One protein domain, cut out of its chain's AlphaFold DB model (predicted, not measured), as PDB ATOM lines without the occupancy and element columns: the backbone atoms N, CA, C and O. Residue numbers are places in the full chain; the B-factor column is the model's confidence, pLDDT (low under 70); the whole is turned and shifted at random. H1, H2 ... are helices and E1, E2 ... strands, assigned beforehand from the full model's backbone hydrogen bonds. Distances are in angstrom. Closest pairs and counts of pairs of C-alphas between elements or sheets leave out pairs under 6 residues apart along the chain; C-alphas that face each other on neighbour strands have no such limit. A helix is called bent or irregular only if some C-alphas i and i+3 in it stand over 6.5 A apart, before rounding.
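What this domain is: This is residues 3 to 187 of the 332 residues of an uncharacterized protein of Actinopolyspora mortivallis (UniProt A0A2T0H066). A strongly twisted sheet of three antiparallel strands, in the order E1 E2 E3, has two long helices, H1 and H5, over one face; a third long helix, H4, packs side by side with H1, and H6 packs on H4 where it begins. The printed part has 185 residues, three named strands and then six named helices; the class is mixed. It is compact, radius of gyration of the C-alphas 16.8 A, and elongated, 56 by 35 by 31 A.

How they stand to each other: Start at E1, residues 3 to 9, E2, 12 to 21, and E3, 24 to 33: two hairpins make a meander, each strand the antiparallel neighbour of the one before, with N 5 and O 16 2.9 A apart and N 17 and O 28 2.8 A. H1, residues 36 to 58, and H5, 119 to 145, are on the same face, making two layers, sheet and helices; closest C-alphas are Tyr 4 and Val 43, 5.6 A, and Thr 31 and Val 121, 6.2 A. H4, residues 94 to 115, touches H1, closest C-alphas Ala 45 and Ala 106, 5.0 A, opposite ways at a shallow tilt of 26 degrees. H1, H4 and H5 form an up and down bundle, each running against the one before. H2, residues 73 to 78, touches residues 129 to 133 of H5 alone, closest C-alphas Leu 78 and Leu 129, 5.9 A. H3, residues 83 to 88, touches residues 97 to 104 of H4 alone, closest C-alphas Leu 87 and Lys 100, 5.3 A. H6, residues 176 to 186, touches residues 94 to 95 of H4 alone, closest C-alphas Trp 95 and Arg 179, 5.6 A. Every O i to N i+4 pair is within hydrogen-bond range in H4, H5 and H6, 15 of 19 in H1, and 0 of 2 in H2 and in H3, each with 3 of 3 O i to N i+3 pairs.

Where its parts are: Find C-alpha 3 at (50.027, -44.115, 27.282), where E1 begins; E2 spans 26.8 A and E3 27.3 A. H1 spans 32.0 A and is only just irregular, C-alphas 53 and 56 being 6.9 A apart. H4 spans 31.6 A, H5 38.2 A; H6 ends at C-alpha 186, (38.315, -74.027, 28.214).

The domain as a whole: The two C-alphas farthest apart, Gly 11 and Asp 65, are 55.9 A apart. The printed part has no cut; its long links are H1 to H2 and H5 to H6. pLDDT is under 70 at residues 64 to 67, 142 to 151, 153 to 154 and 159 to 171.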
ATOM      1  N   ILE A   3      50.523 -44.568  25.979       89.69
ATOM      2  CA  ILE A   3      50.027 -44.115  27.282       89.69
ATOM      3  C   ILE A   3      49.474 -42.709  27.124       89.69
ATOM      4  O   ILE A   3      50.197 -41.790  26.731       89.69
ATOM      5  N   TYR A   4      48.215 -42.527  27.485       93.06
ATOM      6  CA  TYR A   4      47.565 -41.232  27.507       93.06
ATOM      7  C   TYR A   4      47.658 -40.625  28.900       93.06
ATOM      8  O   TYR A   4      47.429 -41.290  29.910       93.06
ATOM      9  N   SER A   5      48.000 -39.343  28.966       94.25
ATOM     10  CA  SER A   5      48.126 -38.621  30.231       94.25
ATOM     11  C   SER A   5      47.586 -37.203  30.127       94.25
ATOM     12  O   SER A   5      47.537 -36.606  29.048       94.25
ATOM     13  N   GLN A   6      47.173 -36.667  31.273       94.75
ATOM     14  CA  GLN A   6      46.768 -35.275  31.414       94.75
ATOM     15  C   GLN A   6      47.978 -34.430  31.804       94.75
ATOM     16  O   GLN A   6      48.663 -34.729  32.781       94.75
ATOM     17  N   HIS A   7      48.208 -33.339  31.080       93.75
ATOM     18  CA  HIS A   7      49.259 -32.382  31.397       93.75
ATOM     19  C   HIS A   7      48.681 -30.963  31.491       93.75
ATOM     20  O   HIS A   7      48.246 -30.408  30.477       93.75
ATOM     21  N   PRO A   8      48.687 -30.320  32.673       90.88
ATOM     22  CA  PRO A   8      48.277 -28.925  32.806       90.88
ATOM     23  C   PRO A   8      49.146 -28.003  31.940       90.88
ATOM     24  O   PRO A   8      50.375 -28.060  31.994       90.88
ATOM     25  N   ASN A   9      48.538 -27.133  31.136       86.50
ATOM     26  CA  ASN A   9      49.262 -26.171  30.304       86.50
ATOM     27  C   ASN A   9      48.445 -24.891  30.078       86.50
ATOM     28  O   ASN A   9      47.393 -24.917  29.443       86.50
ATOM     29  N   ARG A  10      48.956 -23.747  30.564       81.12
ATOM     30  CA  ARG A  10      48.411 -22.392  30.312       81.12
ATOM     31  C   ARG A  10      46.888 -22.275  30.512       81.12
ATOM     32  O   ARG A  10      46.195 -21.692  29.683       81.12
ATOM     33  N   GLY A  11      46.375 -22.819  31.616       83.44
ATOM     34  CA  GLY A  11      44.947 -22.755  31.960       83.44
ATOM     35  C   GLY A  11      44.059 -23.756  31.213       83.44
ATOM     36  O   GLY A  11      42.846 -23.680  31.343       83.44
ATOM     37  N   LYS A  12      44.658 -24.681  30.455       91.50
ATOM     38  CA  LYS A  12      44.012 -25.845  29.841       91.50
ATOM     39  C   LYS A  12      44.670 -27.133  30.333       91.50
ATOM     40  O   LYS A  12      45.733 -27.105  30.958       91.50
ATOM     41  N   VAL A  13      44.077 -28.262  29.982       94.94
ATOM     42  CA  VAL A  13      44.636 -29.603  30.137       94.94
ATOM     43  C   VAL A  13      44.951 -30.164  28.759       94.94
ATOM     44  O   VAL A  13      44.074 -30.289  27.907       94.94
ATOM     45  N   GLN A  14      46.216 -30.484  28.515       96.06
ATOM     46  CA  GLN A  14      46.625 -31.220  27.328       96.06
ATOM     47  C   GLN A  14      46.445 -32.711  27.558       96.06
ATOM     48  O   GLN A  14      46.808 -33.220  28.616       96.06
ATOM     49  N   ILE A  15      45.931 -33.397  26.545       96.75
ATOM     50  CA  ILE A  15      46.009 -34.851  26.467       96.75
ATOM     51  C   ILE A  15      47.259 -35.178  25.657       96.75
ATOM     52  O   ILE A  15      47.380 -34.763  24.500       96.75
ATOM     53  N   LEU A  16      48.197 -35.880  26.284       95.75
ATOM     54  CA  LEU A  16      49.449 -36.310  25.669       95.75
ATOM     55  C   LEU A  16      49.419 -37.815  25.427       95.75
ATOM     56  O   LEU A  16      49.039 -38.559  26.326       95.75
ATOM     57  N   ALA A  17      49.855 -38.234  24.243       93.69
ATOM     58  CA  ALA A  17      50.121 -39.619  23.885       93.69
ATOM     59  C   ALA A  17      51.631 -39.871  23.966       93.69
ATOM     60  O   ALA A  17      52.394 -39.316  23.170       93.69
ATOM     61  N   THR A  18      52.044 -40.704  24.917       91.50
ATOM     62  CA  THR A  18      53.430 -41.126  25.143       91.50
ATOM     63  C   THR A  18      53.619 -42.545  24.629       91.50
ATOM     64  O   THR A  18      52.852 -43.438  24.976       91.50
ATOM     65  N   PHE A  19      54.639 -42.781  23.815       86.81
ATOM     66  CA  PHE A  19      54.880 -44.076  23.183       86.81
ATOM     67  C   PHE A  19      56.374 -44.292  22.933       86.81
ATOM     68  O   PHE A  19      57.171 -43.355  22.979       86.81
ATOM     69  N   ARG A  20      56.770 -45.538  22.659       84.06
ATOM     70  CA  ARG A  20      58.117 -45.845  22.163       84.06
ATOM     71  C   ARG A  20      58.157 -45.597  20.655       84.06
ATOM     72  O   ARG A  20      57.277 -46.069  19.945       84.06
ATOM     73  N   GLY A  21      59.145 -44.850  20.183       81.44
ATOM     74  CA  GLY A  21      59.480 -44.678  18.771       81.44
ATOM     75  C   GLY A  21      60.971 -44.936  18.540       81.44
ATOM     76  O   GLY A  21      61.697 -45.264  19.478       81.44
ATOM     77  N   GLN A  22      61.447 -44.724  17.312       77.44
ATOM     78  CA  GLN A  22      62.822 -45.066  16.903       77.44
ATOM     79  C   GLN A  22      63.923 -44.389  17.734       77.44
ATOM     80  O   GLN A  22      65.014 -44.929  17.904       77.44
ATOM     81  N   ALA A  23      63.650 -43.191  18.259       79.50
ATOM     82  CA  ALA A  23      64.584 -42.431  19.089       79.50
ATOM     83  C   ALA A  23      64.434 -42.707  20.602       79.50
ATOM     84  O   ALA A  23      65.065 -42.030  21.414       79.50
ATOM     85  N   GLY A  24      63.596 -43.671  20.995       83.31
ATOM     86  CA  GLY A  24      63.254 -43.967  22.386       83.31
ATOM     87  C   GLY A  24      61.850 -43.491  22.761       83.31
ATOM     88  O   GLY A  24      60.916 -43.575  21.969       83.31
ATOM     89  N   VAL A  25      61.665 -43.028  23.999       87.12
ATOM     90  CA  VAL A  25      60.351 -42.562  24.473       87.12
ATOM     91  C   VAL A  25      60.024 -41.204  23.859       87.12
ATOM     92  O   VAL A  25      60.761 -40.237  24.041       87.12
ATOM     93  N   MET A  26      58.896 -41.134  23.161       88.81
ATOM     94  CA  MET A  26      58.369 -39.941  22.507       88.81
ATOM     95  C   MET A  26      57.020 -39.561  23.118       88.81
ATOM     96  O   MET A  26      56.310 -40.398  23.669       88.81
ATOM     97  N   SER A  27      56.659 -38.283  23.014       90.12
ATOM     98  CA  SER A  27      55.356 -37.770  23.437       90.12
ATOM     99  C   SER A  27      54.816 -36.819  22.380       90.12
ATOM    100  O   SER A  27      55.546 -35.980  21.855       90.12
ATOM    101  N   SER A  28      53.519 -36.913  22.109       92.62
ATOM    102  CA  SER A  28      52.802 -36.045  21.179       92.62
ATOM    103  C   SER A  28      51.547 -35.479  21.836       92.62
ATOM    104  O   SER A  28      50.924 -36.126  22.676       92.62
ATOM    105  N   THR A  29      51.180 -34.244  21.498       94.81
ATOM    106  CA  THR A  29      49.917 -33.663  21.964       94.81
ATOM    107  C   THR A  29      48.784 -34.145  21.073       94.81
ATOM    108  O   THR A  29      48.767 -33.819  19.891       94.81
ATOM    109  N   VAL A  30      47.817 -34.849  21.662       95.75
ATOM    110  CA  VAL A  30      46.573 -35.234  20.984       95.75
ATOM    111  C   VAL A  30      45.681 -34.006  20.839       95.75
ATOM    112  O   VAL A  30      45.264 -33.638  19.746       95.75
ATOM    113  N   THR A  31      45.389 -33.336  21.958       96.50
ATOM    114  CA  THR A  31      44.502 -32.164  21.986       96.50
ATOM    115  C   THR A  31      44.652 -31.362  23.283       96.50
ATOM    116  O   THR A  31      45.451 -31.701  24.157       96.50
ATOM    117  N   SER A  32      43.913 -30.258  23.406       95.00
ATOM    118  CA  SER A  32      43.833 -29.423  24.612       95.00
ATOM    119  C   SER A  32      42.375 -29.147  24.975       95.00
ATOM    120  O   SER A  32      41.597 -28.722  24.123       95.00
ATOM    121  N   ILE A  33      42.028 -29.352  26.241       94.06
ATOM    122  CA  ILE A  33      40.676 -29.241  26.796       94.06
ATOM    123  C   ILE A  33      40.690 -28.204  27.921       94.06
ATOM    124  O   ILE A  33      41.678 -28.081  28.637       94.06
ATOM    125  N   ASP A  34      39.621 -27.427  28.066       91.31
ATOM    126  CA  ASP A  34      39.577 -26.329  29.043       91.31
ATOM    127  C   ASP A  34      39.374 -26.806  30.494       91.31
ATOM    128  O   ASP A  34      39.705 -26.078  31.425       91.31
ATOM    129  N   ASP A  35      38.876 -28.029  30.692       90.31
ATOM    130  CA  ASP A  35      38.534 -28.599  31.997       90.31
ATOM    131  C   ASP A  35      39.139 -30.003  32.172       90.31
ATOM    132  O   ASP A  35      39.015 -30.867  31.299       90.31
ATOM    133  N   ALA A  36      39.769 -30.235  33.325       90.06
ATOM    134  CA  ALA A  36      40.322 -31.530  33.706       90.06
ATOM    135  C   ALA A  36      39.231 -32.591  33.913       90.06
ATOM    136  O   ALA A  36      39.446 -33.755  33.579       90.06
ATOM    137  N   ALA A  37      38.045 -32.197  34.390       92.88
ATOM    138  CA  ALA A  37      36.920 -33.113  34.578       92.88
ATOM    139  C   ALA A  37      36.401 -33.682  33.247       92.88
ATOM    140  O   ALA A  37      35.895 -34.799  33.211       92.88
ATOM    141  N   LEU A  38      36.577 -32.946  32.142       94.38
ATOM    142  CA  LEU A  38      36.266 -33.423  30.792       94.38
ATOM    143  C   LEU A  38      37.412 -34.245  30.183       94.38
ATOM    144  O   LEU A  38      37.165 -35.141  29.381       94.38
ATOM    145  N   ALA A  39      38.665 -33.954  30.546       94.75
ATOM    146  CA  ALA A  39      39.832 -34.670  30.035       94.75
ATOM    147  C   ALA A  39      40.031 -36.047  30.688       94.75
ATOM    148  O   ALA A  39      40.430 -36.990  30.006       94.75
ATOM    149  N   ALA A  40      39.743 -36.175  31.986       93.94
ATOM    150  CA  ALA A  40      39.931 -37.407  32.748       93.94
ATOM    151  C   ALA A  40      39.236 -38.646  32.149       93.94
ATOM    152  O   ALA A  40      39.949 -39.613  31.875       93.94
ATOM    153  N   PRO A  41      37.916 -38.639  31.869       95.88
ATOM    154  CA  PRO A  41      37.244 -39.812  31.306       95.88
ATOM    155  C   PRO A  41      37.741 -40.165  29.895       95.88
ATOM    156  O   PRO A  41      37.777 -41.334  29.527       95.88
ATOM    157  N   ILE A  42      38.185 -39.175  29.111       96.94
ATOM    158  CA  ILE A  42      38.762 -39.406  27.777       96.94
ATOM    159  C   ILE A  42      40.108 -40.127  27.896       96.94
ATOM    160  O   ILE A  42      40.359 -41.088  27.176       96.94
ATOM    161  N   VAL A  43      40.982 -39.661  28.794       95.25
ATOM    162  CA  VAL A  43      42.301 -40.269  29.018       95.25
ATOM    163  C   VAL A  43      42.172 -41.693  29.550       95.25
ATOM    164  O   VAL A  43      42.884 -42.577  29.079       95.25
ATOM    165  N   ASP A  44      41.258 -41.919  30.493       93.62
ATOM    166  CA  ASP A  44      40.955 -43.252  31.010       93.62
ATOM    167  C   ASP A  44      40.511 -44.207  29.887       93.62
ATOM    168  O   ASP A  44      41.140 -45.243  29.661       93.62
ATOM    169  N   ALA A  45      39.501 -43.810  29.108       95.25
ATOM    170  CA  ALA A  45      38.986 -44.628  28.018       95.25
ATOM    171  C   ALA A  45      40.049 -44.903  26.935       95.25
ATOM    172  O   ALA A  45      40.177 -46.036  26.476       95.25
ATOM    173  N   LEU A  46      40.866 -43.911  26.559       95.06
ATOM    174  CA  LEU A  46      41.954 -44.093  25.587       95.06
ATOM    175  C   LEU A  46      43.025 -45.082  26.073       95.06
ATOM    176  O   LEU A  46      43.500 -45.901  25.284       95.06
ATOM    177  N   ASN A  47      43.388 -45.044  27.359       92.19
ATOM    178  CA  ASN A  47      44.307 -46.023  27.942       92.19
ATOM    179  C   ASN A  47      43.704 -47.433  27.933       92.19
ATOM    180  O   ASN A  47      44.386 -48.382  27.536       92.19
ATOM    181  N   ARG A  48      42.418 -47.570  28.294       91.94
ATOM    182  CA  ARG A  48      41.716 -48.861  28.250       91.94
ATOM    183  C   ARG A  48      41.631 -49.435  26.836       91.94
ATOM    184  O   ARG A  48      41.949 -50.609  26.635       91.94
ATOM    185  N   ILE A  49      41.297 -48.601  25.849       93.69
ATOM    186  CA  ILE A  49      41.285 -48.968  24.423       93.69
ATOM    187  C   ILE A  49      42.665 -49.446  23.980       93.69
ATOM    188  O   ILE A  49      42.776 -50.504  23.367       93.69
ATOM    189  N   CYS A  50      43.720 -48.689  24.289       90.25
ATOM    190  CA  CYS A  50      45.072 -49.025  23.857       90.25
ATOM    191  C   CYS A  50      45.538 -50.377  24.417       90.25
ATOM    192  O   CYS A  50      46.075 -51.201  23.670       90.25
ATOM    193  N   ALA A  51      45.269 -50.635  25.700       87.12
ATOM    194  CA  ALA A  51      45.563 -51.915  26.329       87.12
ATOM    195  C   ALA A  51      44.800 -53.065  25.647       87.12
ATOM    196  O   ALA A  51      45.425 -54.011  25.168       87.12
ATOM    197  N   CYS A  52      43.474 -52.958  25.514       89.88
ATOM    198  CA  CYS A  52      42.647 -54.030  24.945       89.88
ATOM    199  C   CYS A  52      42.896 -54.258  23.443       89.88
ATOM    200  O   CYS A  52      42.749 -55.374  22.951       89.88
ATOM    201  N   ALA A  53      43.301 -53.226  22.700       90.12
ATOM    202  CA  ALA A  53      43.668 -53.360  21.293       90.12
ATOM    203  C   ALA A  53      45.025 -54.061  21.112       90.12
ATOM    204  O   ALA A  53      45.177 -54.887  20.209       90.12
ATOM    205  N   THR A  54      45.998 -53.748  21.976       85.19
ATOM    206  CA  THR A  54      47.398 -54.173  21.815       85.19
ATOM    207  C   THR A  54      47.689 -55.532  22.448       85.19
ATOM    208  O   THR A  54      48.405 -56.338  21.862       85.19
ATOM    209  N   ILE A  55      47.150 -55.812  23.636       82.06
ATOM    210  CA  ILE A  55      47.523 -56.998  24.421       82.06
ATOM    211  C   ILE A  55      47.241 -58.318  23.684       82.06
ATOM    212  O   ILE A  55      48.162 -59.134  23.604       82.06
ATOM    213  N   PRO A  56      46.054 -58.545  23.082       82.50
ATOM    214  CA  PRO A  56      45.785 -59.799  22.381       82.50
ATOM    215  C   PRO A  56      46.782 -60.090  21.266       82.50
ATOM    216  O   PRO A  56      47.212 -61.222  21.097       82.50
ATOM    217  N   VAL A  57      47.188 -59.063  20.520       79.56
ATOM    218  CA  VAL A  57      48.098 -59.232  19.383       79.56
ATOM    219  C   VAL A  57      49.565 -59.353  19.808       79.56
ATOM    220  O   VAL A  57      50.387 -59.791  19.006       79.56
ATOM    221  N   SER A  58      49.894 -58.986  21.055       74.50
ATOM    222  CA  SER A  58      51.215 -59.161  21.687       74.50
ATOM    223  C   SER A  58      51.399 -60.522  22.345       74.50
ATOM    224  O   SER A  58      52.524 -60.905  22.647       74.50
ATOM    225  N   ALA A  59      50.312 -61.256  22.559       77.75
ATOM    226  CA  ALA A  59      50.336 -62.551  23.202       77.75
ATOM    227  C   ALA A  59      50.197 -63.682  22.176       77.75
ATOM    228  O   ALA A  59      49.461 -63.586  21.194       77.75
ATOM    229  N   TRP A  60      50.880 -64.792  22.436       77.12
ATOM    230  CA  TRP A  60      50.653 -66.038  21.709       77.12
ATOM    231  C   TRP A  60      49.518 -66.807  22.354       77.12
ATOM    232  O   TRP A  60      49.541 -66.975  23.572       77.12
ATOM    233  N   ASP A  61      48.573 -67.301  21.563       79.81
ATOM    234  CA  ASP A  61      47.636 -68.338  21.978       79.81
ATOM    235  C   ASP A  61      48.389 -69.667  22.090       79.81
ATOM    236  O   ASP A  61      48.910 -70.172  21.102       79.81
ATOM    237  N   THR A  62      48.492 -70.195  23.309       76.38
ATOM    238  CA  THR A  62      49.297 -71.376  23.654       76.38
ATOM    239  C   THR A  62      48.442 -72.615  23.944       76.38
ATOM    240  O   THR A  62      48.948 -73.622  24.446       76.38
ATOM    241  N   ARG A  63      47.130 -72.557  23.682       77.00
ATOM    242  CA  ARG A  63      46.193 -73.638  24.020       77.00
ATOM    243  C   ARG A  63      46.416 -74.881  23.150       77.00
ATOM    244  O   ARG A  63      46.696 -74.798  21.956       77.00
ATOM    245  N   GLY A  64      46.222 -76.064  23.743       63.78
ATOM    246  CA  GLY A  64      46.196 -77.346  23.022       63.78
ATOM    247  C   GLY A  64      47.510 -77.717  22.321       63.78
ATOM    248  O   GLY A  64      47.467 -78.237  21.206       63.78
ATOM    249  N   ASP A  65      48.652 -77.409  22.945       61.28
ATOM    250  CA  ASP A  65      50.013 -77.594  22.405       61.28
ATOM    251  C   ASP A  65      50.276 -76.850  21.079       61.28
ATOM    252  O   ASP A  65      51.217 -77.163  20.341       61.28
ATOM    253  N   ARG A  66      49.448 -75.851  20.755       65.06
ATOM    254  CA  ARG A  66      49.602 -74.987  19.583       65.06
ATOM    255  C   ARG A  66      50.052 -73.605  20.019       65.06
ATOM    256  O   ARG A  66      49.630 -73.118  21.054       65.06
ATOM    257  N   ILE A  67      50.902 -72.992  19.202       68.06
ATOM    258  CA  ILE A  67      51.292 -71.588  19.322       68.06
ATOM    259  C   ILE A  67      50.696 -70.883  18.108       68.06
ATOM    260  O   ILE A  67      51.185 -71.070  16.992       68.06
ATOM    261  N   ASP A  68      49.620 -70.129  18.314       76.75
ATOM    262  CA  ASP A  68      48.931 -69.359  17.274       76.75
ATOM    263  C   ASP A  68      48.803 -67.882  17.678       76.75
ATOM    264  O   ASP A  68      49.048 -67.506  18.826       76.75
ATOM    265  N   ARG A  69      48.463 -67.013  16.727       79.88
ATOM    266  CA  ARG A  69      48.172 -65.603  17.005       79.88
ATOM    267  C   ARG A  69      46.682 -65.416  17.244       79.88
ATOM    268  O   ARG A  69      45.857 -66.016  16.557       79.88
ATOM    269  N   TYR A  70      46.347 -64.501  18.148       82.94
ATOM    270  CA  TYR A  70      44.970 -64.046  18.275       82.94
ATOM    271  C   TYR A  70      44.484 -63.344  16.996       82.94
ATOM    272  O   TYR A  70      45.296 -62.778  16.244       82.94
ATOM    273  N   PRO A  71      43.159 -63.345  16.756       85.81
ATOM    274  CA  PRO A  71      42.555 -62.610  15.655       85.81
ATOM    275  C   PRO A  71      42.848 -61.098  15.747       85.81
ATOM    276  O   PRO A  71      43.189 -60.567  16.808       85.81
ATOM    277  N   ARG A  72      42.753 -60.395  14.612       87.50
ATOM    278  CA  ARG A  72      43.104 -58.960  14.472       87.50
ATOM    279  C   ARG A  72      41.900 -58.079  14.138       87.50
ATOM    280  O   ARG A  72      42.037 -56.864  13.997       87.50
ATOM    281  N   GLU A  73      40.733 -58.684  13.962       88.25
ATOM    282  CA  GLU A  73      39.492 -58.066  13.508       88.25
ATOM    283  C   GLU A  73      39.013 -56.999  14.497       88.25
ATOM    284  O   GLU A  73      38.502 -55.961  14.076       88.25
ATOM    285  N   HIS A  74      39.284 -57.178  15.797       91.44
ATOM    286  CA  HIS A  74      38.956 -56.194  16.835       91.44
ATOM    287  C   HIS A  74      39.619 -54.830  16.607       91.44
ATOM    288  O   HIS A  74      39.079 -53.818  17.047       91.44
ATOM    289  N   LEU A  75      40.744 -54.767  15.881       93.00
ATOM    290  CA  LEU A  75      41.411 -53.501  15.561       93.00
ATOM    291  C   LEU A  75      40.550 -52.592  14.673       93.00
ATOM    292  O   LEU A  75      40.660 -51.374  14.765       93.00
ATOM    293  N   ALA A  76      39.664 -53.155  13.843       93.25
ATOM    294  CA  ALA A  76      38.771 -52.353  13.006       93.25
ATOM    295  C   ALA A  76      37.798 -51.502  13.843       93.25
ATOM    296  O   ALA A  76      37.460 -50.385  13.450       93.25
ATOM    297  N   ALA A  77      37.408 -51.983  15.029       95.44
ATOM    298  CA  ALA A  77      36.449 -51.324  15.915       95.44
ATOM    299  C   ALA A  77      36.935 -49.971  16.475       95.44
ATOM    300  O   ALA A  77      36.121 -49.152  16.921       95.44
ATOM    301  N   LEU A  78      38.252 -49.715  16.433       95.62
ATOM    302  CA  LEU A  78      38.851 -48.444  16.856       95.62
ATOM    303  C   LEU A  78      38.343 -47.287  15.984       95.62
ATOM    304  O   LEU A  78      38.042 -46.214  16.506       95.62
ATOM    305  N   ILE A  79      38.195 -47.522  14.678       94.44
ATOM    306  CA  ILE A  79      37.815 -46.493  13.696       94.44
ATOM    307  C   ILE A  79      36.418 -46.712  13.107       94.44
ATOM    308  O   ILE A  79      35.737 -45.747  12.761       94.44
ATOM    309  N   ASP A  80      35.959 -47.960  13.023       92.69
ATOM    310  CA  ASP A  80      34.661 -48.311  12.462       92.69
ATOM    311  C   ASP A  80      33.649 -48.592  13.575       92.69
ATOM    312  O   ASP A  80      33.673 -49.624  14.246       92.69
ATOM    313  N   ARG A  81      32.704 -47.662  13.747       88.44
ATOM    314  CA  ARG A  81      31.612 -47.806  14.717       88.44
ATOM    315  C   ARG A  81      30.703 -48.996  14.422       88.44
ATOM    316  O   ARG A  81      30.139 -49.545  15.361       88.44
ATOM    317  N   SER A  82      30.546 -49.387  13.159       88.56
ATOM    318  CA  SER A  82      29.724 -50.544  12.800       88.56
ATOM    319  C   SER A  82      30.394 -51.862  13.198       88.56
ATOM    320  O   SER A  82      29.714 -52.751  13.707       88.56
ATOM    321  N   ALA A  83      31.727 -51.931  13.120       91.12
ATOM    322  CA  ALA A  83      32.515 -53.078  13.572       91.12
ATOM    323  C   ALA A  83      32.509 -53.261  15.103       91.12
ATOM    324  O   ALA A  83      32.839 -54.331  15.607       91.12
ATOM    325  N   ARG A  84      32.098 -52.251  15.884       92.81
ATOM    326  CA  ARG A  84      32.017 -52.374  17.353       92.81
ATOM    327  C   ARG A  84      30.986 -53.399  17.804       92.81
ATOM    328  O   ARG A  84      31.221 -54.078  18.794       92.81
ATOM    329  N   ALA A  85      29.889 -53.562  17.062       89.38
ATOM    330  CA  ALA A  85      28.908 -54.605  17.355       89.38
ATOM    331  C   ALA A  85      29.508 -56.015  17.194       89.38
ATOM    332  O   ALA A  85      29.123 -56.939  17.905       89.38
ATOM    333  N   GLU A  86      30.490 -56.175  16.303       89.38
ATOM    334  CA  GLU A  86      31.162 -57.453  16.063       89.38
ATOM    335  C   GLU A  86      32.074 -57.859  17.231       89.38
ATOM    336  O   GLU A  86      32.309 -59.053  17.426       89.38
ATOM    337  N   LEU A  87      32.515 -56.911  18.076       90.44
ATOM    338  CA  LEU A  87      33.257 -57.216  19.310       90.44
ATOM    339  C   LEU A  87      32.448 -58.093  20.274       90.44
ATOM    340  O   LEU A  87      33.027 -58.877  21.024       90.44
ATOM    341  N   LEU A  88      31.118 -58.003  20.215       88.75
ATOM    342  CA  LEU A  88      30.188 -58.785  21.032       88.75
ATOM    343  C   LEU A  88      29.860 -60.151  20.410       88.75
ATOM    344  O   LEU A  88      28.904 -60.814  20.809       88.75
ATOM    345  N   THR A  89      30.638 -60.580  19.415       83.38
ATOM    346  CA  THR A  89      30.453 -61.848  18.710       83.38
ATOM    347  C   THR A  89      31.774 -62.600  18.599       83.38
ATOM    348  O   THR A  89      32.838 -61.993  18.507       83.38
ATOM    349  N   GLY A  90      31.718 -63.933  18.595       78.88
ATOM    350  CA  GLY A  90      32.899 -64.795  18.505       78.88
ATOM    351  C   GLY A  90      32.996 -65.813  19.638       78.88
ATOM    352  O   GLY A  90      32.157 -65.839  20.537       78.88
ATOM    353  N   ALA A  91      33.988 -66.694  19.535       82.38
ATOM    354  CA  ALA A  91      34.304 -67.706  20.540       82.38
ATOM    355  C   ALA A  91      35.755 -68.194  20.377       82.38
ATOM    356  O   ALA A  91      36.011 -69.396  20.387       82.38
ATOM    357  N   HIS A  92      36.700 -67.282  20.107       87.19
ATOM    358  CA  HIS A  92      38.089 -67.704  19.888       87.19
ATOM    359  C   HIS A  92      38.695 -68.267  21.183       87.19
ATOM    360  O   HIS A  92      39.196 -69.390  21.183       87.19
ATOM    361  N   SER A  93      38.606 -67.511  22.278       89.94
ATOM    362  CA  SER A  93      38.867 -67.926  23.664       89.94
ATOM    363  C   SER A  93      38.069 -67.018  24.599       89.94
ATOM    364  O   SER A  93      37.859 -65.858  24.262       89.94
ATOM    365  N   LEU A  94      37.646 -67.496  25.763       91.50
ATOM    366  CA  LEU A  94      37.019 -66.714  26.827       91.50
ATOM    367  C   LEU A  94      37.863 -65.493  27.199       91.50
ATOM    368  O   LEU A  94      37.309 -64.408  27.338       91.50
ATOM    369  N   TRP A  95      39.192 -65.631  27.288       91.19
ATOM    370  CA  TRP A  95      40.071 -64.482  27.545       91.19
ATOM    371  C   TRP A  95      39.993 -63.437  26.428       91.19
ATOM    372  O   TRP A  95      39.822 -62.252  26.697       91.19
ATOM    373  N   TYR A  96      40.046 -63.856  25.161       90.69
ATOM    374  CA  TYR A  96      39.930 -62.929  24.036       90.69
ATOM    375  C   TYR A  96      38.537 -62.298  23.945       90.69
ATOM    376  O   TYR A  96      38.411 -61.119  23.617       90.69
ATOM    377  N   GLU A  97      37.486 -63.054  24.259       91.94
ATOM    378  CA  GLU A  97      36.127 -62.526  24.355       91.94
ATOM    379  C   GLU A  97      36.010 -61.495  25.485       91.94
ATOM    380  O   GLU A  97      35.456 -60.421  25.254       91.94
ATOM    381  N   LEU A  98      36.609 -61.744  26.655       91.19
ATOM    382  CA  LEU A  98      36.690 -60.766  27.741       91.19
ATOM    383  C   LEU A  98      37.410 -59.491  27.293       91.19
ATOM    384  O   LEU A  98      36.900 -58.393  27.508       91.19
ATOM    385  N   VAL A  99      38.548 -59.615  26.601       90.88
ATOM    386  CA  VAL A  99      39.281 -58.445  26.095       90.88
ATOM    387  C   VAL A  99      38.445 -57.644  25.091       90.88
ATOM    388  O   VAL A  99      38.430 -56.414  25.149       90.88
ATOM    389  N   LYS A 100      37.707 -58.304  24.190       93.44
ATOM    390  CA  LYS A 100      36.804 -57.614  23.252       93.44
ATOM    391  C   LYS A 100      35.646 -56.917  23.960       93.44
ATOM    392  O   LYS A 100      35.277 -55.819  23.543       93.44
ATOM    393  N   LEU A 101      35.103 -57.506  25.025       91.94
ATOM    394  CA  LEU A 101      34.078 -56.866  25.851       91.94
ATOM    395  C   LEU A 101      34.622 -55.602  26.519       91.94
ATOM    396  O   LEU A 101      34.021 -54.538  26.381       91.94
ATOM    397  N   ARG A 102      35.807 -55.679  27.135       91.50
ATOM    398  CA  ARG A 102      36.478 -54.511  27.729       91.50
ATOM    399  C   ARG A 102      36.809 -53.438  26.692       91.50
ATOM    400  O   ARG A 102      36.646 -52.249  26.961       91.50
ATOM    401  N   LEU A 103      37.210 -53.835  25.482       93.94
ATOM    402  CA  LEU A 103      37.412 -52.902  24.371       93.94
ATOM    403  C   LEU A 103      36.103 -52.212  23.968       93.94
ATOM    404  O   LEU A 103      36.092 -51.001  23.752       93.94
ATOM    405  N   HIS A 104      35.004 -52.961  23.876       94.44
ATOM    406  CA  HIS A 104      33.687 -52.415  23.558       94.44
ATOM    407  C   HIS A 104      33.213 -51.410  24.621       94.44
ATOM    408  O   HIS A 104      32.755 -50.320  24.268       94.44
ATOM    409  N   GLU A 105      33.365 -51.740  25.907       92.06
ATOM    410  CA  GLU A 105      33.079 -50.838  27.032       92.06
ATOM    411  C   GLU A 105      33.911 -49.556  26.934       92.06
ATOM    412  O   GLU A 105      33.358 -48.459  26.910       92.06
ATOM    413  N   ALA A 106      35.229 -49.676  26.761       93.88
ATOM    414  CA  ALA A 106      36.118 -48.521  26.671       93.88
ATOM    415  C   ALA A 106      35.817 -47.622  25.456       93.88
ATOM    416  O   ALA A 106      35.863 -46.396  25.561       93.88
ATOM    417  N   LEU A 107      35.457 -48.203  24.307       96.62
ATOM    418  CA  LEU A 107      35.024 -47.445  23.125       96.62
ATOM    419  C   LEU A 107      33.685 -46.731  23.348       96.62
ATOM    420  O   LEU A 107      33.498 -45.614  22.859       96.62
ATOM    421  N   THR A 108      32.765 -47.360  24.081       94.94
ATOM    422  CA  THR A 108      31.469 -46.772  24.448       94.94
ATOM    423  C   THR A 108      31.655 -45.614  25.426       94.94
ATOM    424  O   THR A 108      31.101 -44.532  25.218       94.94
ATOM    425  N   ASP A 109      32.500 -45.794  26.440       94.50
ATOM    426  CA  ASP A 109      32.856 -44.749  27.400       94.50
ATOM    427  C   ASP A 109      33.542 -43.570  26.719       94.50
ATOM    428  O   ASP A 109      33.218 -42.418  27.010       94.50
ATOM    429  N   LEU A 110      34.438 -43.837  25.761       96.94
ATOM    430  CA  LEU A 110      35.057 -42.781  24.973       96.94
ATOM    431  C   LEU A 110      34.007 -42.004  24.177       96.94
ATOM    432  O   LEU A 110      34.017 -40.777  24.214       96.94
ATOM    433  N   ASP A 111      33.090 -42.686  23.485       95.62
ATOM    434  CA  ASP A 111      32.011 -42.035  22.730       95.62
ATOM    435  C   ASP A 111      31.135 -41.144  23.630       95.62
ATOM    436  O   ASP A 111      30.808 -40.014  23.250       95.62
ATOM    437  N   ASN A 112      30.807 -41.618  24.835       95.50
ATOM    438  CA  ASN A 112      30.062 -40.857  25.835       95.50
ATOM    439  C   ASN A 112      30.860 -39.643  26.335       95.50
ATOM    440  O   ASN A 112      30.336 -38.528  26.380       95.50
ATOM    441  N   ALA A 113      32.143 -39.827  26.656       95.94
ATOM    442  CA  ALA A 113      33.016 -38.768  27.151       95.94
ATOM    443  C   ALA A 113      33.236 -37.669  26.099       95.94
ATOM    444  O   ALA A 113      33.150 -36.474  26.403       95.94
ATOM    445  N   ILE A 114      33.460 -38.044  24.834       96.00
ATOM    446  CA  ILE A 114      33.680 -37.063  23.769       96.00
ATOM    447  C   ILE A 114      32.396 -36.335  23.361       96.00
ATOM    448  O   ILE A 114      32.479 -35.253  22.782       96.00
ATOM    449  N   ALA A 115      31.204 -36.858  23.667       95.62
ATOM    450  CA  ALA A 115      29.947 -36.159  23.384       95.62
ATOM    451  C   ALA A 115      29.849 -34.804  24.114       95.62
ATOM    452  O   ALA A 115      29.227 -33.872  23.599       95.62
ATOM    453  N   ALA A 116      30.511 -34.671  25.269       93.56
ATOM    454  CA  ALA A 116      30.514 -33.459  26.087       93.56
ATOM    455  C   ALA A 116      31.547 -32.397  25.655       93.56
ATOM    456  O   ALA A 116      31.475 -31.258  26.118       93.56
ATOM    457  N   VAL A 117      32.503 -32.726  24.773       95.00
ATOM    458  CA  VAL A 117      33.586 -31.800  24.378       95.00
ATOM    459  C   VAL A 117      33.341 -31.139  23.013       95.00
ATOM    460  O   VAL A 117      32.606 -31.679  22.179       95.00
ATOM    461  N   PRO A 118      33.956 -29.971  22.722       95.31
ATOM    462  CA  PRO A 118      33.794 -29.275  21.443       95.31
ATOM    463  C   PRO A 118      34.235 -30.098  20.223       95.31
ATOM    464  O   PRO A 118      35.156 -30.909  20.301       95.31
ATOM    465  N   THR A 119      33.643 -29.821  19.054       96.25
ATOM    466  CA  THR A 119      33.929 -30.537  17.793       96.25
ATOM    467  C   THR A 119      35.423 -30.684  17.471       96.25
ATOM    468  O   THR A 119      35.816 -31.800  17.142       96.25
ATOM    469  N   PRO A 120      36.280 -29.648  17.602       96.38
ATOM    470  CA  PRO A 120      37.708 -29.799  17.314       96.38
ATOM    471  C   PRO A 120      38.406 -30.841  18.200       96.38
ATOM    472  O   PRO A 120      39.285 -31.554  17.726       96.38
ATOM    473  N   VAL A 121      37.990 -30.960  19.467       96.38
ATOM    474  CA  VAL A 121      38.523 -31.961  20.402       96.38
ATOM    475  C   VAL A 121      38.087 -33.358  19.965       96.38
ATOM    476  O   VAL A 121      38.927 -34.249  19.882       96.38
ATOM    477  N   ARG A 122      36.810 -33.535  19.597       96.75
ATOM    478  CA  ARG A 122      36.305 -34.816  19.072       96.75
ATOM    479  C   ARG A 122      37.060 -35.257  17.820       96.75
ATOM    480  O   ARG A 122      37.509 -36.391  17.758       96.75
ATOM    481  N   THR A 123      37.251 -34.352  16.857       96.81
ATOM    482  CA  THR A 123      38.000 -34.637  15.622       96.81
ATOM    483  C   THR A 123      39.441 -35.051  15.911       96.81
ATOM    484  O   THR A 123      39.925 -36.000  15.304       96.81
ATOM    485  N   ALA A 124      40.116 -34.381  16.850       97.44
ATOM    486  CA  ALA A 124      41.475 -34.744  17.243       97.44
ATOM    487  C   ALA A 124      41.544 -36.144  17.881       97.44
ATOM    488  O   ALA A 124      42.450 -36.908  17.574       97.44
ATOM    489  N   ILE A 125      40.565 -36.502  18.716       97.06
ATOM    490  CA  ILE A 125      40.489 -37.833  19.338       97.06
ATOM    491  C   ILE A 125      40.205 -38.918  18.293       97.06
ATOM    492  O   ILE A 125      40.825 -39.975  18.328       97.06
ATOM    493  N   THR A 126      39.319 -38.665  17.327       95.94
ATOM    494  CA  THR A 126      39.087 -39.605  16.216       95.94
ATOM    495  C   THR A 126      40.357 -39.822  15.390       95.94
ATOM    496  O   THR A 126      40.719 -40.964  15.131       95.94
ATOM    497  N   ALA A 127      41.079 -38.750  15.047       96.31
ATOM    498  CA  ALA A 127      42.349 -38.847  14.321       96.31
ATOM    499  C   ALA A 127      43.438 -39.596  15.120       96.31
ATOM    500  O   ALA A 127      44.315 -40.245  14.543       96.31
ATOM    501  N   GLU A 128      43.384 -39.524  16.449       96.00
ATOM    502  CA  GLU A 128      44.265 -40.295  17.325       96.00
ATOM    503  C   GLU A 128      43.944 -41.796  17.286       96.00
ATOM    504  O   GLU A 128      44.866 -42.597  17.154       96.00
ATOM    505  N   LEU A 129      42.664 -42.192  17.298       95.88
ATOM    506  CA  LEU A 129      42.271 -43.601  17.132       95.88
ATOM    507  C   LEU A 129      42.685 -44.160  15.763       95.88
ATOM    508  O   LEU A 129      43.181 -45.281  15.687       95.88
ATOM    509  N   GLU A 130      42.543 -43.368  14.696       95.00
ATOM    510  CA  GLU A 130      43.048 -43.714  13.358       95.00
ATOM    511  C   GLU A 130      44.572 -43.876  13.341       95.00
ATOM    512  O   GLU A 130      45.121 -44.705  12.616       95.00
ATOM    513  N   THR A 131      45.279 -43.082  14.144       91.62
ATOM    514  CA  THR A 131      46.730 -43.192  14.286       91.62
ATOM    515  C   THR A 131      47.124 -44.446  15.054       91.62
ATOM    516  O   THR A 131      48.048 -45.135  14.627       91.62
ATOM    517  N   GLU A 132      46.436 -44.768  16.145       89.88
ATOM    518  CA  GLU A 132      46.693 -45.982  16.924       89.88
ATOM    519  C   GLU A 132      46.424 -47.246  16.093       89.88
ATOM    520  O   GLU A 132      47.296 -48.110  15.999       89.88
ATOM    521  N   GLU A 133      45.272 -47.325  15.423       92.19
ATOM    522  CA  GLU A 133      44.889 -48.466  14.582       92.19
ATOM    523  C   GLU A 133      45.905 -48.722  13.461       92.19
ATOM    524  O   GLU A 133      46.399 -49.844  13.310       92.19
ATOM    525  N   ARG A 134      46.285 -47.669  12.730       89.81
ATOM    526  CA  ARG A 134      47.248 -47.763  11.632       89.81
ATOM    527  C   ARG A 134      48.623 -48.207  12.117       89.81
ATOM    528  O   ARG A 134      49.192 -49.126  11.536       89.81
ATOM    529  N   ASN A 135      49.144 -47.593  13.184       85.75
ATOM    530  CA  ASN A 135      50.449 -47.977  13.733       85.75
ATOM    531  C   ASN A 135      50.444 -49.435  14.220       85.75
ATOM    532  O   ASN A 135      51.413 -50.154  13.982       85.75
ATOM    533  N   LEU A 136      49.361 -49.894  14.863       85.00
ATOM    534  CA  LEU A 136      49.230 -51.291  15.285       85.00
ATOM    535  C   LEU A 136      49.216 -52.241  14.084       85.00
ATOM    536  O   LEU A 136      49.926 -53.245  14.093       85.00
ATOM    537  N   ARG A 137      48.463 -51.927  13.024       85.81
ATOM    538  CA  ARG A 137      48.443 -52.755  11.808       85.81
ATOM    539  C   ARG A 137      49.795 -52.804  11.103       85.81
ATOM    540  O   ARG A 137      50.218 -53.888  10.708       85.81
ATOM    541  N   GLU A 138      50.478 -51.669  10.970       82.56
ATOM    542  CA  GLU A 138      51.815 -51.592  10.364       82.56
ATOM    543  C   GLU A 138      52.839 -52.414  11.158       82.56
ATOM    544  O   GLU A 138      53.562 -53.225  10.578       82.56
ATOM    545  N   ALA A 139      52.853 -52.270  12.486       75.88
ATOM    546  CA  ALA A 139      53.741 -53.032  13.358       75.88
ATOM    547  C   ALA A 139      53.475 -54.546  13.297       75.88
ATOM    548  O   ALA A 139      54.404 -55.355  13.254       75.88
ATOM    549  N   LEU A 140      52.204 -54.950  13.242       75.88
ATOM    550  CA  LEU A 140      51.849 -56.359  13.089       75.88
ATOM    551  C   LEU A 140      52.259 -56.913  11.724       75.88
ATOM    552  O   LEU A 140      52.710 -58.056  11.671       75.88
ATOM    553  N   ALA A 141      52.127 -56.134  10.646       75.75
ATOM    554  CA  ALA A 141      52.536 -56.536   9.300       75.75
ATOM    555  C   ALA A 141      54.059 -56.717   9.193       75.75
ATOM    556  O   ALA A 141      54.520 -57.708   8.630       75.75
ATOM    557  N   GLU A 142      54.851 -55.833   9.799       69.00
ATOM    558  CA  GLU A 142      56.304 -56.019   9.922       69.00
ATOM    559  C   GLU A 142      56.629 -57.350  10.617       69.00
ATOM    560  O   GLU A 142      57.413 -58.152  10.102       69.00
ATOM    561  N   TYR A 143      55.951 -57.639  11.732       65.19
ATOM    562  CA  TYR A 143      56.207 -58.828  12.544       65.19
ATOM    563  C   TYR A 143      55.647 -60.147  11.966       65.19
ATOM    564  O   TYR A 143      56.206 -61.212  12.228       65.19
ATOM    565  N   SER A 144      54.525 -60.162  11.227       65.69
ATOM    566  CA  SER A 144      54.039 -61.391  10.548       65.69
ATOM    567  C   SER A 144      54.588 -61.591   9.152       65.69
ATOM    568  O   SER A 144      54.782 -62.731   8.742       65.69
ATOM    569  N   GLU A 145      54.741 -60.516   8.394       64.56
ATOM    570  CA  GLU A 145      54.868 -60.588   6.937       64.56
ATOM    571  C   GLU A 145      56.242 -60.107   6.463       64.56
ATOM    572  O   GLU A 145      56.517 -60.146   5.266       64.56
ATOM    573  N   SER A 146      57.128 -59.692   7.386       68.38
ATOM    574  CA  SER A 146      58.454 -59.132   7.075       68.38
ATOM    575  C   SER A 146      58.380 -57.955   6.094       68.38
ATOM    576  O   SER A 146      59.296 -57.718   5.304       68.38
ATOM    577  N   ILE A 147      57.262 -57.226   6.123       68.44
ATOM    578  CA  ILE A 147      57.055 -56.033   5.309       68.44
ATOM    579  C   ILE A 147      57.795 -54.882   5.978       68.44
ATOM    580  O   ILE A 147      57.568 -54.591   7.150       68.44
ATOM    581  N   ALA A 148      58.677 -54.225   5.224       62.47
ATOM    582  CA  ALA A 148      59.401 -53.071   5.730       62.47
ATOM    583  C   ALA A 148      58.406 -51.938   6.060       62.47
ATOM    584  O   ALA A 148      57.653 -51.509   5.180       62.47
ATOM    585  N   PRO A 149      58.393 -51.452   7.305       63.94
ATOM    586  CA  PRO A 149      57.509 -50.378   7.735       63.94
ATOM    587  C   PRO A 149      57.925 -49.034   7.112       63.94
ATOM    588  O   PRO A 149      59.103 -48.832   6.798       63.94
ATOM    589  N   PRO A 150      56.992 -48.081   6.957       66.94
ATOM    590  CA  PRO A 150      57.319 -46.749   6.462       66.94
ATOM    591  C   PRO A 150      58.216 -45.975   7.451       66.94
ATOM    592  O   PRO A 150      58.036 -46.034   8.670       66.94
ATOM    593  N   GLU A 151      59.181 -45.214   6.926       65.81
ATOM    594  CA  GLU A 151      60.047 -44.327   7.718       65.81
ATOM    595  C   GLU A 151      59.318 -43.008   8.023       65.81
ATOM    596  O   GLU A 151      59.338 -42.063   7.234       65.81
ATOM    597  N   ILE A 152      58.635 -42.955   9.169       72.81
ATOM    598  CA  ILE A 152      57.923 -41.766   9.654       72.81
ATOM    599  C   ILE A 152      58.477 -41.394  11.033       72.81
ATOM    600  O   ILE A 152      58.584 -42.248  11.908       72.81
ATOM    601  N   GLU A 153      58.787 -40.112  11.245       65.44
ATOM    602  CA  GLU A 153      59.430 -39.597  12.470       65.44
ATOM    603  C   GLU A 153      58.650 -39.918  13.760       65.44
ATOM    604  O   GLU A 153      59.250 -40.193  14.792       65.44
ATOM    605  N   ASN A 154      57.315 -39.958  13.691       65.75
ATOM    606  CA  ASN A 154      56.434 -40.270  14.825       65.75
ATOM    607  C   ASN A 154      55.891 -41.709  14.792       65.75
ATOM    608  O   ASN A 154      54.815 -41.975  15.335       65.75
ATOM    609  N   ARG A 155      56.582 -42.630  14.111       73.56
ATOM    610  CA  ARG A 155      56.190 -44.040  14.089       73.56
ATOM    611  C   ARG A 155      56.237 -44.618  15.503       73.56
ATOM    612  O   ARG A 155      57.231 -44.460  16.216       73.56
ATOM    613  N   ARG A 156      55.167 -45.317  15.885       77.50
ATOM    614  CA  ARG A 156      55.098 -46.048  17.153       77.50
ATOM    615  C   ARG A 156      55.747 -47.412  16.959       77.50
ATOM    616  O   ARG A 156      55.352 -48.172  16.080       77.50
ATOM    617  N   GLU A 157      56.751 -47.711  17.767       72.94
ATOM    618  CA  GLU A 157      57.346 -49.036  17.833       72.94
ATOM    619  C   GLU A 157      56.519 -49.940  18.741       72.94
ATOM    620  O   GLU A 157      55.993 -49.538  19.789       72.94
ATOM    621  N   TRP A 158      56.413 -51.190  18.315       70.00
ATOM    622  CA  TRP A 158      55.736 -52.236  19.046       70.00
ATOM    623  C   TRP A 158      56.750 -53.306  19.414       70.00
ATOM    624  O   TRP A 158      57.460 -53.825  18.558       70.00
ATOM    625  N   ASP A 159      56.811 -53.601  20.703       64.31
ATOM    626  CA  ASP A 159      57.673 -54.623  21.267       64.31
ATOM    627  C   ASP A 159      56.759 -55.695  21.860       64.31
ATOM    628  O   ASP A 159      56.026 -55.428  22.818       64.31
ATOM    629  N   SER A 160      56.736 -56.865  21.223       62.22
ATOM    630  CA  SER A 160      55.929 -58.005  21.661       62.22
ATOM    631  C   SER A 160      56.492 -58.676  22.910       62.22
ATOM    632  O   SER A 160      55.735 -59.319  23.629       62.22
ATOM    633  N   GLU A 161      57.791 -58.530  23.183       58.31
ATOM    634  CA  GLU A 161      58.446 -59.142  24.343       58.31
ATOM    635  C   GLU A 161      58.388 -58.228  25.572       58.31
ATOM    636  O   GLU A 161      58.271 -58.714  26.696       58.31
ATOM    637  N   TYR A 162      58.414 -56.905  25.368       56.28
ATOM    638  CA  TYR A 162      58.392 -55.914  26.448       56.28
ATOM    639  C   TYR A 162      57.435 -54.755  26.133       56.28
ATOM    640  O   TYR A 162      57.888 -53.644  25.810       56.28
ATOM    641  N   PRO A 163      56.105 -54.964  26.236       57.22
ATOM    642  CA  PRO A 163      55.153 -53.880  26.059       57.22
ATOM    643  C   PRO A 163      55.461 -52.745  27.044       57.22
ATOM    644  O   PRO A 163      55.832 -52.955  28.197       57.22
ATOM    645  N   PHE A 164      55.318 -51.508  26.568       52.44
ATOM    646  CA  PHE A 164      55.749 -50.300  27.281       52.44
ATOM    647  C   PHE A 164      55.021 -50.057  28.623       52.44
ATOM    648  O   PHE A 164      55.504 -49.275  29.437       52.44
ATOM    649  N   ILE A 165      53.898 -50.740  28.880       53.53
ATOM    650  CA  ILE A 165      53.309 -50.866  30.219       53.53
ATOM    651  C   ILE A 165      53.280 -52.348  30.569       53.53
ATOM    652  O   ILE A 165      52.809 -53.169  29.777       53.53
ATOM    653  N   ALA A 166      53.762 -52.659  31.769       48.31
ATOM    654  CA  ALA A 166      53.624 -53.976  32.353       48.31
ATOM    655  C   ALA A 166      52.139 -54.294  32.568       48.31
ATOM    656  O   ALA A 166      51.381 -53.541  33.175       48.31
ATOM    657  N   PHE A 167      51.759 -55.453  32.068       52.03
ATOM    658  CA  PHE A 167      50.452 -56.085  32.173       52.03
ATOM    659  C   PHE A 167      49.962 -56.331  33.613       52.03
ATOM    660  O   PHE A 167      48.780 -56.565  33.829       52.03
ATOM    661  N   GLU A 168      50.843 -56.189  34.606       48.62
ATOM    662  CA  GLU A 168      50.513 -56.212  36.040       48.62
ATOM    663  C   GLU A 168      49.775 -54.935  36.520       48.62
ATOM    664  O   GLU A 168      49.475 -54.786  37.700       48.62
ATOM    665  N   GLY A 169      49.491 -53.980  35.622       48.09
ATOM    666  CA  GLY A 169      49.105 -52.596  35.928       48.09
ATOM    667  C   GLY A 169      47.634 -52.288  36.257       48.09
ATOM    668  O   GLY A 169      47.264 -51.119  36.171       48.09
ATOM    669  N   GLY A 170      46.808 -53.272  36.632       56.88
ATOM    670  CA  GLY A 170      45.537 -53.003  37.333       56.88
ATOM    671  C   GLY A 170      44.258 -52.848  36.498       56.88
ATOM    672  O   GLY A 170      43.339 -52.177  36.958       56.88
ATOM    673  N   MET A 171      44.169 -53.440  35.300       68.62
ATOM    674  CA  MET A 171      42.875 -53.611  34.615       68.62
ATOM    675  C   MET A 171      42.419 -55.068  34.700       68.62
ATOM    676  O   MET A 171      43.088 -55.958  34.170       68.62
ATOM    677  N   ASP A 172      41.275 -55.284  35.344       70.38
ATOM    678  CA  ASP A 172      40.731 -56.616  35.608       70.38
ATOM    679  C   ASP A 172      40.482 -57.417  34.328       70.38
ATOM    680  O   ASP A 172      39.880 -56.928  33.362       70.38
ATOM    681  N   GLY A 173      40.904 -58.682  34.340       75.38
ATOM    682  CA  GLY A 173      40.670 -59.623  33.250       75.38
ATOM    683  C   GLY A 173      41.712 -59.569  32.141       75.38
ATOM    684  O   GLY A 173      41.644 -60.374  31.210       75.38
ATOM    685  N   LEU A 174      42.667 -58.638  32.215       79.12
ATOM    686  CA  LEU A 174      43.764 -58.631  31.270       79.12
ATOM    687  C   LEU A 174      44.873 -59.570  31.715       79.12
ATOM    688  O   LEU A 174      45.289 -60.294  30.829       79.12
ATOM    689  N   SER A 175      45.256 -59.645  32.999       79.75
ATOM    690  CA  SER A 175      46.489 -60.278  33.521       79.75
ATOM    691  C   SER A 175      46.791 -61.723  33.066       79.75
ATOM    692  O   SER A 175      45.947 -62.434  32.519       79.75
ATOM    693  N   SER A 176      48.030 -62.191  33.292       80.56
ATOM    694  CA  SER A 176      48.461 -63.536  32.868       80.56
ATOM    695  C   SER A 176      47.715 -64.594  33.649       80.56
ATOM    696  O   SER A 176      47.322 -65.611  33.092       80.56
ATOM    697  N   ASP A 177      47.470 -64.296  34.918       83.00
ATOM    698  CA  ASP A 177      46.739 -65.155  35.827       83.00
ATOM    699  C   ASP A 177      45.269 -65.240  35.402       83.00
ATOM    700  O   ASP A 177      44.724 -66.341  35.341       83.00
ATOM    701  N   ASP A 178      44.641 -64.117  35.023       85.19
ATOM    702  CA  ASP A 178      43.276 -64.114  34.470       85.19
ATOM    703  C   ASP A 178      43.200 -64.956  33.197       85.19
ATOM    704  O   ASP A 178      42.299 -65.779  33.019       85.19
ATOM    705  N   ARG A 179      44.185 -64.780  32.314       87.06
ATOM    706  CA  ARG A 179      44.289 -65.543  31.077       87.06
ATOM    707  C   ARG A 179      44.429 -67.039  31.345       87.06
ATOM    708  O   ARG A 179      43.727 -67.829  30.717       87.06
ATOM    709  N   ASP A 180      45.323 -67.438  32.241       86.44
ATOM    710  CA  ASP A 180      45.579 -68.844  32.551       86.44
ATOM    711  C   ASP A 180      44.376 -69.503  33.230       86.44
ATOM    712  O   ASP A 180      44.022 -70.637  32.896       86.44
ATOM    713  N   ARG A 181      43.685 -68.771  34.109       88.62
ATOM    714  CA  ARG A 181      42.423 -69.209  34.713       88.62
ATOM    715  C   ARG A 181      41.342 -69.434  33.656       88.62
ATOM    716  O   ARG A 181      40.721 -70.492  33.642       88.62
ATOM    717  N   LEU A 182      41.160 -68.503  32.719       90.81
ATOM    718  CA  LEU A 182      40.193 -68.669  31.629       90.81
ATOM    719  C   LEU A 182      40.587 -69.806  30.676       90.81
ATOM    720  O   LEU A 182      39.735 -70.619  30.326       90.81
ATOM    721  N   ASN A 183      41.871 -69.957  30.338       89.31
ATOM    722  CA  ASN A 183      42.361 -71.105  29.563       89.31
ATOM    723  C   ASN A 183      42.037 -72.439  30.258       89.31
ATOM    724  O   ASN A 183      41.724 -73.428  29.589       89.31
ATOM    725  N   HIS A 184      42.100 -72.487  31.593       89.69
ATOM    726  CA  HIS A 184      41.746 -73.675  32.367       89.69
ATOM    727  C   HIS A 184      40.263 -74.048  32.212       89.69
ATOM    728  O   HIS A 184      39.952 -75.228  32.038       89.69
ATOM    729  N   LEU A 185      39.358 -73.062  32.185       90.44
ATOM    730  CA  LEU A 185      37.920 -73.285  31.961       90.44
ATOM    731  C   LEU A 185      37.598 -73.824  30.562       90.44
ATOM    732  O   LEU A 185      36.574 -74.473  30.352       90.44
ATOM    733  N   GLU A 186      38.466 -73.561  29.592       90.12
ATOM    734  CA  GLU A 186      38.315 -74.027  28.214       90.12
ATOM    735  C   GLU A 186      38.926 -75.409  27.985       90.12
ATOM    736  O   GLU A 186      38.630 -76.066  26.984       90.12
ATOM    737  N   ALA A 187      39.803 -75.859  28.884       89.19
ATOM    738  CA  ALA A 187      40.537 -77.100  28.716       89.19
ATOM    739  C   ALA A 187      39.570 -78.290  28.612       89.19
ATOM    740  O   ALA A 187      38.849 -78.619  29.551       89.19
TER     741      ALA A 187